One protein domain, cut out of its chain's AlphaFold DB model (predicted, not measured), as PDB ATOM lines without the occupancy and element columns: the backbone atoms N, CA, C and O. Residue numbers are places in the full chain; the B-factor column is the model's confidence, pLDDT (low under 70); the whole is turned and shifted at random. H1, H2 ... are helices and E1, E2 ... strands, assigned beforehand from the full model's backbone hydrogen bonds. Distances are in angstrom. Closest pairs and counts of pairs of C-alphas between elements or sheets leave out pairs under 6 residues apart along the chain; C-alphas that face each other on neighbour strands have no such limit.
ATOM      1  N   GLU A   6     227.027 110.791 165.044       79.12
ATOM      2  CA  GLU A   6     226.940 112.230 164.815       79.12
ATOM      3  C   GLU A   6     227.810 112.595 163.605       79.12
ATOM      4  O   GLU A   6     228.859 111.989 163.390       79.12
ATOM      5  N   ALA A   7     227.362 113.545 162.781       73.50
ATOM      6  CA  ALA A   7     228.110 114.036 161.627       73.50
ATOM      7  C   ALA A   7     227.757 115.497 161.344       73.50
ATOM      8  O   ALA A   7     226.613 115.917 161.540       73.50
ATOM      9  N   LYS A   8     228.721 116.258 160.826       76.00
ATOM     10  CA  LYS A   8     228.500 117.612 160.305       76.00
ATOM     11  C   LYS A   8     228.169 117.548 158.818       76.00
ATOM     12  O   LYS A   8     228.624 116.649 158.113       76.00
ATOM     13  N   VAL A   9     227.400 118.517 158.329       68.50
ATOM     14  CA  VAL A   9     227.052 118.646 156.906       68.50
ATOM     15  C   VAL A   9     227.353 120.054 156.412       68.50
ATOM     16  O   VAL A   9     227.180 121.030 157.141       68.50
ATOM     17  N   THR A  10     227.811 120.162 155.168       67.25
ATOM     18  CA  THR A  10     227.950 121.449 154.476       67.25
ATOM     19  C   THR A  10     226.618 121.802 153.830       67.25
ATOM     20  O   THR A  10     226.036 120.953 153.168       67.25
ATOM     21  N   ILE A  11     226.129 123.027 153.999       70.19
ATOM     22  CA  ILE A  11     224.848 123.455 153.421       70.19
ATOM     23  C   ILE A  11     225.109 124.590 152.437       70.19
ATOM     24  O   ILE A  11     225.838 125.532 152.755       70.19
ATOM     25  N   SER A  12     224.498 124.498 151.259       69.06
ATOM     26  CA  SER A  12     224.494 125.566 150.263       69.06
ATOM     27  C   SER A  12     223.189 126.355 150.375       69.06
ATOM     28  O   SER A  12     222.105 125.781 150.378       69.06
ATOM     29  N   ALA A  13     223.285 127.682 150.467       72.00
ATOM     30  CA  ALA A  13     222.129 128.574 150.496       72.00
ATOM     31  C   ALA A  13     222.057 129.383 149.199       72.00
ATOM     32  O   ALA A  13     223.079 129.855 148.692       72.00
ATOM     33  N   ARG A  14     220.843 129.586 148.679       71.88
ATOM     34  CA  ARG A  14     220.609 130.381 147.471       71.88
ATOM     35  C   ARG A  14     219.554 131.452 147.726       71.88
ATOM     36  O   ARG A  14     218.609 131.255 148.480       71.88
ATOM     37  N   THR A  15     219.700 132.590 147.055       76.75
ATOM     38  CA  THR A  15     218.662 133.618 146.980       76.75
ATOM     39  C   THR A  15     218.521 134.129 145.549       76.75
ATOM     40  O   THR A  15     219.464 134.053 144.755       76.75
ATOM     41  N   VAL A  16     217.338 134.632 145.211       82.94
ATOM     42  CA  VAL A  16     217.057 135.308 143.939       82.94
ATOM     43  C   VAL A  16     216.541 136.709 144.263       82.94
ATOM     44  O   VAL A  16     215.698 136.878 145.146       82.94
ATOM     45  N   VAL A  17     217.099 137.715 143.589       87.56
ATOM     46  CA  VAL A  17     216.767 139.137 143.761       87.56
ATOM     47  C   VAL A  17     216.529 139.773 142.397       87.56
ATOM     48  O   VAL A  17     217.239 139.464 141.439       87.56
ATOM     49  N   GLU A  18     215.562 140.681 142.323       91.19
ATOM     50  CA  GLU A  18     215.275 141.484 141.133       91.19
ATOM     51  C   GLU A  18     215.481 142.969 141.458       91.19
ATOM     52  O   GLU A  18     215.058 143.441 142.513       91.19
ATOM     53  N   ALA A  19     216.168 143.697 140.575       94.69
ATOM     54  CA  ALA A  19     216.389 145.136 140.689       94.69
ATOM     55  C   ALA A  19     216.727 145.750 139.321       94.69
ATOM     56  O   ALA A  19     217.219 145.059 138.428       94.69
ATOM     57  N   ASP A  20     216.543 147.064 139.189       97.19
ATOM     58  CA  ASP A  20     216.778 147.795 137.934       97.19
ATOM     59  C   ASP A  20     218.265 147.909 137.551       97.19
ATOM     60  O   ASP A  20     218.601 148.214 136.406       97.19
ATOM     61  N   THR A  21     219.180 147.682 138.500       97.56
ATOM     62  CA  THR A  21     220.629 147.713 138.263       97.56
ATOM     63  C   THR A  21     221.346 146.583 138.993       97.56
ATOM     64  O   THR A  21     220.919 146.128 140.056       97.56
ATOM     65  N   LEU A  22     222.494 146.167 138.447       95.44
ATOM     66  CA  LEU A  22     223.365 145.173 139.080       95.44
ATOM     67  C   LEU A  22     223.813 145.618 140.479       95.44
ATOM     68  O   LEU A  22     223.839 144.819 141.409       95.44
ATOM     69  N   GLU A  23     224.145 146.897 140.637       96.75
ATOM     70  CA  GLU A  23     224.634 147.447 141.902       96.75
ATOM     71  C   GLU A  23     223.545 147.435 142.987       96.75
ATOM     72  O   GLU A  23     223.814 147.090 144.139       96.75
ATOM     73  N   ALA A  24     222.288 147.700 142.607       95.25
ATOM     74  CA  ALA A  24     221.139 147.543 143.495       95.25
ATOM     75  C   ALA A  24     220.882 146.068 143.846       95.25
ATOM     76  O   ALA A  24     220.696 145.753 145.021       95.25
ATOM     77  N   ALA A  25     220.944 145.161 142.865       94.12
ATOM     78  CA  ALA A  25     220.773 143.725 143.095       94.12
ATOM     79  C   ALA A  25     221.824 143.170 144.075       94.12
ATOM     80  O   ALA A  25     221.475 142.456 145.014       94.12
ATOM     81  N   ILE A  26     223.098 143.555 143.919       91.19
ATOM     82  CA  ILE A  26     224.186 143.161 144.829       91.19
ATOM     83  C   ILE A  26     223.922 143.676 146.245       91.19
ATOM     84  O   ILE A  26     224.070 142.925 147.208       91.19
ATOM     85  N   LYS A  27     223.503 144.939 146.384       91.94
ATOM     86  CA  LYS A  27     223.225 145.540 147.694       91.94
ATOM     87  C   LYS A  27     222.074 144.841 148.422       91.94
ATOM     88  O   LYS A  27     222.172 144.636 149.628       91.94
ATOM     89  N   ILE A  28     221.014 144.467 147.702       89.38
ATOM     90  CA  ILE A  28     219.872 143.729 148.265       89.38
ATOM     91  C   ILE A  28     220.314 142.324 148.683       89.38
ATOM     92  O   ILE A  28     220.099 141.934 149.828       89.38
ATOM     93  N   ALA A  29     220.993 141.587 147.798       87.25
ATOM     94  CA  ALA A  29     221.452 140.231 148.091       87.25
ATOM     95  C   ALA A  29     222.402 140.183 149.300       87.25
ATOM     96  O   ALA A  29     222.241 139.334 150.171       87.25
ATOM     97  N   ALA A  30     223.351 141.120 149.391       84.56
ATOM     98  CA  ALA A  30     224.307 141.199 150.498       84.56
ATOM     99  C   ALA A  30     223.671 141.600 151.843       84.56
ATOM    100  O   ALA A  30     224.286 141.398 152.888       84.56
ATOM    101  N   GLY A  31     222.468 142.182 151.827       81.81
ATOM    102  CA  GLY A  31     221.742 142.587 153.031       81.81
ATOM    103  C   GLY A  31     220.875 141.490 153.654       81.81
ATOM    104  O   GLY A  31     220.411 141.667 154.779       81.81
ATOM    105  N   ARG A  32     220.640 140.370 152.956       80.69
ATOM    106  CA  ARG A  32     219.760 139.295 153.437       80.69
ATOM    107  C   ARG A  32     220.475 138.402 154.450       80.69
ATOM    108  O   ARG A  32     221.565 137.905 154.176       80.69
ATOM    109  N   ALA A  33     219.837 138.153 155.591       67.50
ATOM    110  CA  ALA A  33     220.379 137.290 156.636       67.50
ATOM    111  C   ALA A  33     220.258 135.805 156.258       67.50
ATOM    112  O   ALA A  33     219.185 135.331 155.883       67.50
ATOM    113  N   THR A  34     221.347 135.048 156.393       65.00
ATOM    114  CA  THR A  34     221.309 133.584 156.305       65.00
ATOM    115  C   THR A  34     220.705 133.033 157.594       65.00
ATOM    116  O   THR A  34     221.324 133.166 158.651       65.00
ATOM    117  N   ALA A  35     219.530 132.410 157.531       57.12
ATOM    118  CA  ALA A  35     218.990 131.662 158.662       57.12
ATOM    119  C   ALA A  35     218.942 130.175 158.305       57.12
ATOM    120  O   ALA A  35     218.428 129.794 157.255       57.12
ATOM    121  N   SER A  36     219.473 129.324 159.182       55.06
ATOM    122  CA  SER A  36     219.091 127.915 159.203       55.06
ATOM    123  C   SER A  36     217.631 127.852 159.633       55.06
ATOM    124  O   SER A  36     217.284 128.477 160.632       55.06
ATOM    125  N   TRP A  37     216.786 127.151 158.878       49.03
ATOM    126  CA  TRP A  37     215.348 127.054 159.135       49.03
ATOM    127  C   TRP A  37     215.060 126.659 160.595       49.03
ATOM    128  O   TRP A  37     215.162 125.492 160.969       49.03
ATOM    129  N   GLU A  38     214.709 127.643 161.424       52.25
ATOM    130  CA  GLU A  38     214.038 127.444 162.703       52.25
ATOM    131  C   GLU A  38     212.556 127.774 162.475       52.25
ATOM    132  O   GLU A  38     212.250 128.875 162.011       52.25
ATOM    133  N   PRO A  39     211.615 126.861 162.779       49.62
ATOM    134  CA  PRO A  39     210.194 126.997 162.429       49.62
ATOM    135  C   PRO A  39     209.437 128.115 163.185       49.62
ATOM    136  O   PRO A  39     208.211 128.088 163.258       49.62
ATOM    137  N   SER A  40     210.139 129.091 163.766       50.06
ATOM    138  CA  SER A  40     209.598 130.183 164.585       50.06
ATOM    139  C   SER A  40     209.900 131.592 164.059       50.06
ATOM    140  O   SER A  40     209.430 132.561 164.659       50.06
ATOM    141  N   LEU A  41     210.669 131.748 162.975       52.62
ATOM    142  CA  LEU A  41     211.015 133.071 162.451       52.62
ATOM    143  C   LEU A  41     209.996 133.515 161.401       52.62
ATOM    144  O   LEU A  41     209.895 132.944 160.322       52.62
ATOM    145  N   ASN A  42     209.224 134.534 161.775       52.38
ATOM    146  CA  ASN A  42     208.227 135.197 160.944       52.38
ATOM    147  C   ASN A  42     208.854 135.666 159.618       52.38
ATOM    148  O   ASN A  42     209.895 136.321 159.625       52.38
ATOM    149  N   ASP A  43     208.205 135.322 158.507       58.19
ATOM    150  CA  ASP A  43     208.648 135.594 157.140       58.19
ATOM    151  C   ASP A  43     208.856 137.089 156.857       58.19
ATOM    152  O   ASP A  43     207.889 137.802 156.608       58.19
ATOM    153  N   GLU A  44     210.116 137.526 156.776       53.38
ATOM    154  CA  GLU A  44     210.564 138.599 155.878       53.38
ATOM    155  C   GLU A  44     211.971 138.249 155.337       53.38
ATOM    156  O   GLU A  44     212.967 138.283 156.051       53.38
ATOM    157  N   GLU A  45     212.022 137.857 154.058       57.84
ATOM    158  CA  GLU A  45     213.215 137.704 153.199       57.84
ATOM    159  C   GLU A  45     214.436 136.942 153.765       57.84
ATOM    160  O   GLU A  45     215.534 137.482 153.923       57.84
ATOM    161  N   VAL A  46     214.269 135.634 153.966       57.69
ATOM    162  CA  VAL A  46     215.318 134.712 154.431       57.69
ATOM    163  C   VAL A  46     215.933 133.929 153.259       57.69
ATOM    164  O   VAL A  46     215.267 133.644 152.263       57.69
ATOM    165  N   TRP A  47     217.218 133.568 153.360       60.56
ATOM    166  CA  TRP A  47     217.831 132.605 152.435       60.56
ATOM    167  C   TRP A  47     217.265 131.212 152.689       60.56
ATOM    168  O   TRP A  47     217.405 130.677 153.786       60.56
ATOM    169  N   ILE A  48     216.660 130.611 151.669       58.81
ATOM    170  CA  ILE A  48     216.143 129.252 151.767       58.81
ATOM    171  C   ILE A  48     217.285 128.291 151.414       58.81
ATOM    172  O   ILE A  48     217.880 128.362 150.335       58.81
ATOM    173  N   CYS A  49     217.634 127.417 152.356       62.88
ATOM    174  CA  CYS A  49     218.548 126.305 152.116       62.88
ATOM    175  C   CYS A  49     217.764 125.154 151.478       62.88
ATOM    176  O   CYS A  49     217.337 124.234 152.173       62.88
ATOM    177  N   ASP A  50     217.538 125.242 150.168       54.41
ATOM    178  CA  ASP A  50     216.795 124.223 149.414       54.41
ATOM    179  C   ASP A  50     217.625 122.956 149.150       54.41
ATOM    180  O   ASP A  50     217.074 121.860 149.068       54.41
ATOM    181  N   ASP A  51     218.953 123.089 149.090       55.81
ATOM    182  CA  ASP A  51     219.868 121.974 148.858       55.81
ATOM    183  C   ASP A  51     220.550 121.567 150.170       55.81
ATOM    184  O   ASP A  51     221.626 122.038 150.546       55.81
ATOM    185  N   VAL A  52     219.916 120.628 150.877       55.41
ATOM    186  CA  VAL A  52     220.606 119.779 151.860       55.41
ATOM    187  C   VAL A  52     221.307 118.652 151.090       55.41
ATOM    188  O   VAL A  52     221.010 117.473 151.257       55.41
ATOM    189  N   ASP A  53     222.203 119.019 150.175       56.59
ATOM    190  CA  ASP A  53     223.018 118.098 149.369       56.59
ATOM    191  C   ASP A  53     224.420 117.876 149.968       56.59
ATOM    192  O   ASP A  53     225.275 117.199 149.390       56.59
ATOM    193  N   GLY A  54     224.640 118.421 151.167       60.50
ATOM    194  CA  GLY A  54     225.876 118.317 151.919       60.50
ATOM    195  C   GLY A  54     226.369 116.889 152.079       60.50
ATOM    196  O   GLY A  54     225.671 116.023 152.602       60.50
ATOM    197  N   THR A  55     227.624 116.654 151.705       71.31
ATOM    198  CA  THR A  55     228.307 115.408 152.067       71.31
ATOM    199  C   THR A  55     228.639 115.433 153.562       71.31
ATOM    200  O   THR A  55     229.272 116.395 154.010       71.31
ATOM    201  N   PRO A  56     228.250 114.408 154.345       68.56
ATOM    202  CA  PRO A  56     228.623 114.323 155.749       68.56
ATOM    203  C   PRO A  56     230.142 114.263 155.938       68.56
ATOM    204  O   PRO A  56     230.839 113.543 155.221       68.56
ATOM    205  N   PHE A  57     230.648 114.985 156.930       74.81
ATOM    206  CA  PHE A  57     232.049 114.976 157.351       74.81
ATOM    207  C   PHE A  57     232.141 115.035 158.885       74.81
ATOM    208  O   PHE A  57     231.124 115.215 159.554       74.81
ATOM    209  N   ASP A  58     233.341 114.844 159.446       72.62
ATOM    210  CA  ASP A  58     233.571 114.761 160.902       72.62
ATOM    211  C   ASP A  58     232.608 113.774 161.597       72.62
ATOM    212  O   ASP A  58     231.846 114.141 162.488       72.62
ATOM    213  N   ILE A  59     232.585 112.521 161.127       81.62
ATOM    214  CA  ILE A  59     231.651 111.497 161.614       81.62
ATOM    215  C   ILE A  59     232.207 110.849 162.886       81.62
ATOM    216  O   ILE A  59     233.257 110.206 162.844       81.62
ATOM    217  N   GLU A  60     231.472 110.948 163.991       80.88
ATOM    218  CA  GLU A  60     231.868 110.406 165.290       80.88
ATOM    219  C   GLU A  60     230.818 109.426 165.831       80.88
ATOM    220  O   GLU A  60     229.610 109.670 165.798       80.88
ATOM    221  N   SER A  61     231.272 108.277 166.342       78.12
ATOM    222  CA  SER A  61     230.405 107.332 167.048       78.12
ATOM    223  C   SER A  61     230.335 107.699 168.523       78.12
ATOM    224  O   SER A  61     231.361 107.657 169.206       78.12
ATOM    225  N   GLN A  62     229.139 107.975 169.039       64.94
ATOM    226  CA  GLN A  62     228.967 108.119 170.481       64.94
ATOM    227  C   GLN A  62     228.614 106.771 171.113       64.94
ATOM    228  O   GLN A  62     227.788 106.013 170.597       64.94
TER     229      GLN A  62
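AT A GLANCE: This is residues 6 to 62 of the 64 residues of an uncharacterized protein of Rhodoferax koreense (UniProt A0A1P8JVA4). Picture a thin, drawn-out rod with a two-stranded antiparallel ribbon, E1 and E4, at one end and a single helix, H1, at the other; between them the short strands E2 and E3 meet only at a point. From the long link between H1 and E3, residues 38 to 43 stick out to the side as a free loop. The printed part has 57 residues, with one named helix and four named strands in the order E1, E2, H1, E3, E4. The class is mixed, helices and strands, with 27 residues, under half, in named elements. The whole is only just loose, close to extended, with a radius of gyration of the C-alphas of 15.3 A and spans of 52 by 25 by 15 A.

HOW THE PARTS SIT: Start with E1, residues 6 to 9, and E4, residues 56 to 61, antiparallel neighbours at 170 degrees. Their C-alphas 7 and 59 face each other at 4.4 A; look for N 8 and O 57, and N 60 and O 6, each pair within hydrogen-bond range at 2.9 A. E1 runs on into E2, residues 12 to 14, across a break of 2 residues, at 40 degrees. E2 and E3, residues 48 to 51, meet only at a point, where C-alphas 13 and 49 face each other at 4.5 A. H1, residues 22 to 31, is apart from E1 and E4; every O i to N i+4 pair in it is within hydrogen-bond range.

IN THESE COORDINATES: Find C-alpha 6 at (226.940, 112.230, 164.815), where E1 begins. H1 runs 14.3 A from C-alpha 22 at (223.365, 145.173, 139.080). E4 runs 13.4 A to C-alpha 61 at (230.405, 107.332, 167.048).

THE WHOLE: The C-alphas farthest apart, of Asp 20 and Gln 62, are 52.7 A apart. The link from H1 to E3, 16 residues, is long, and the printed part has no cut. Mean pLDDT of the printed part is 71.9; look for values under 70 in 27 residues, among them 33 to 54.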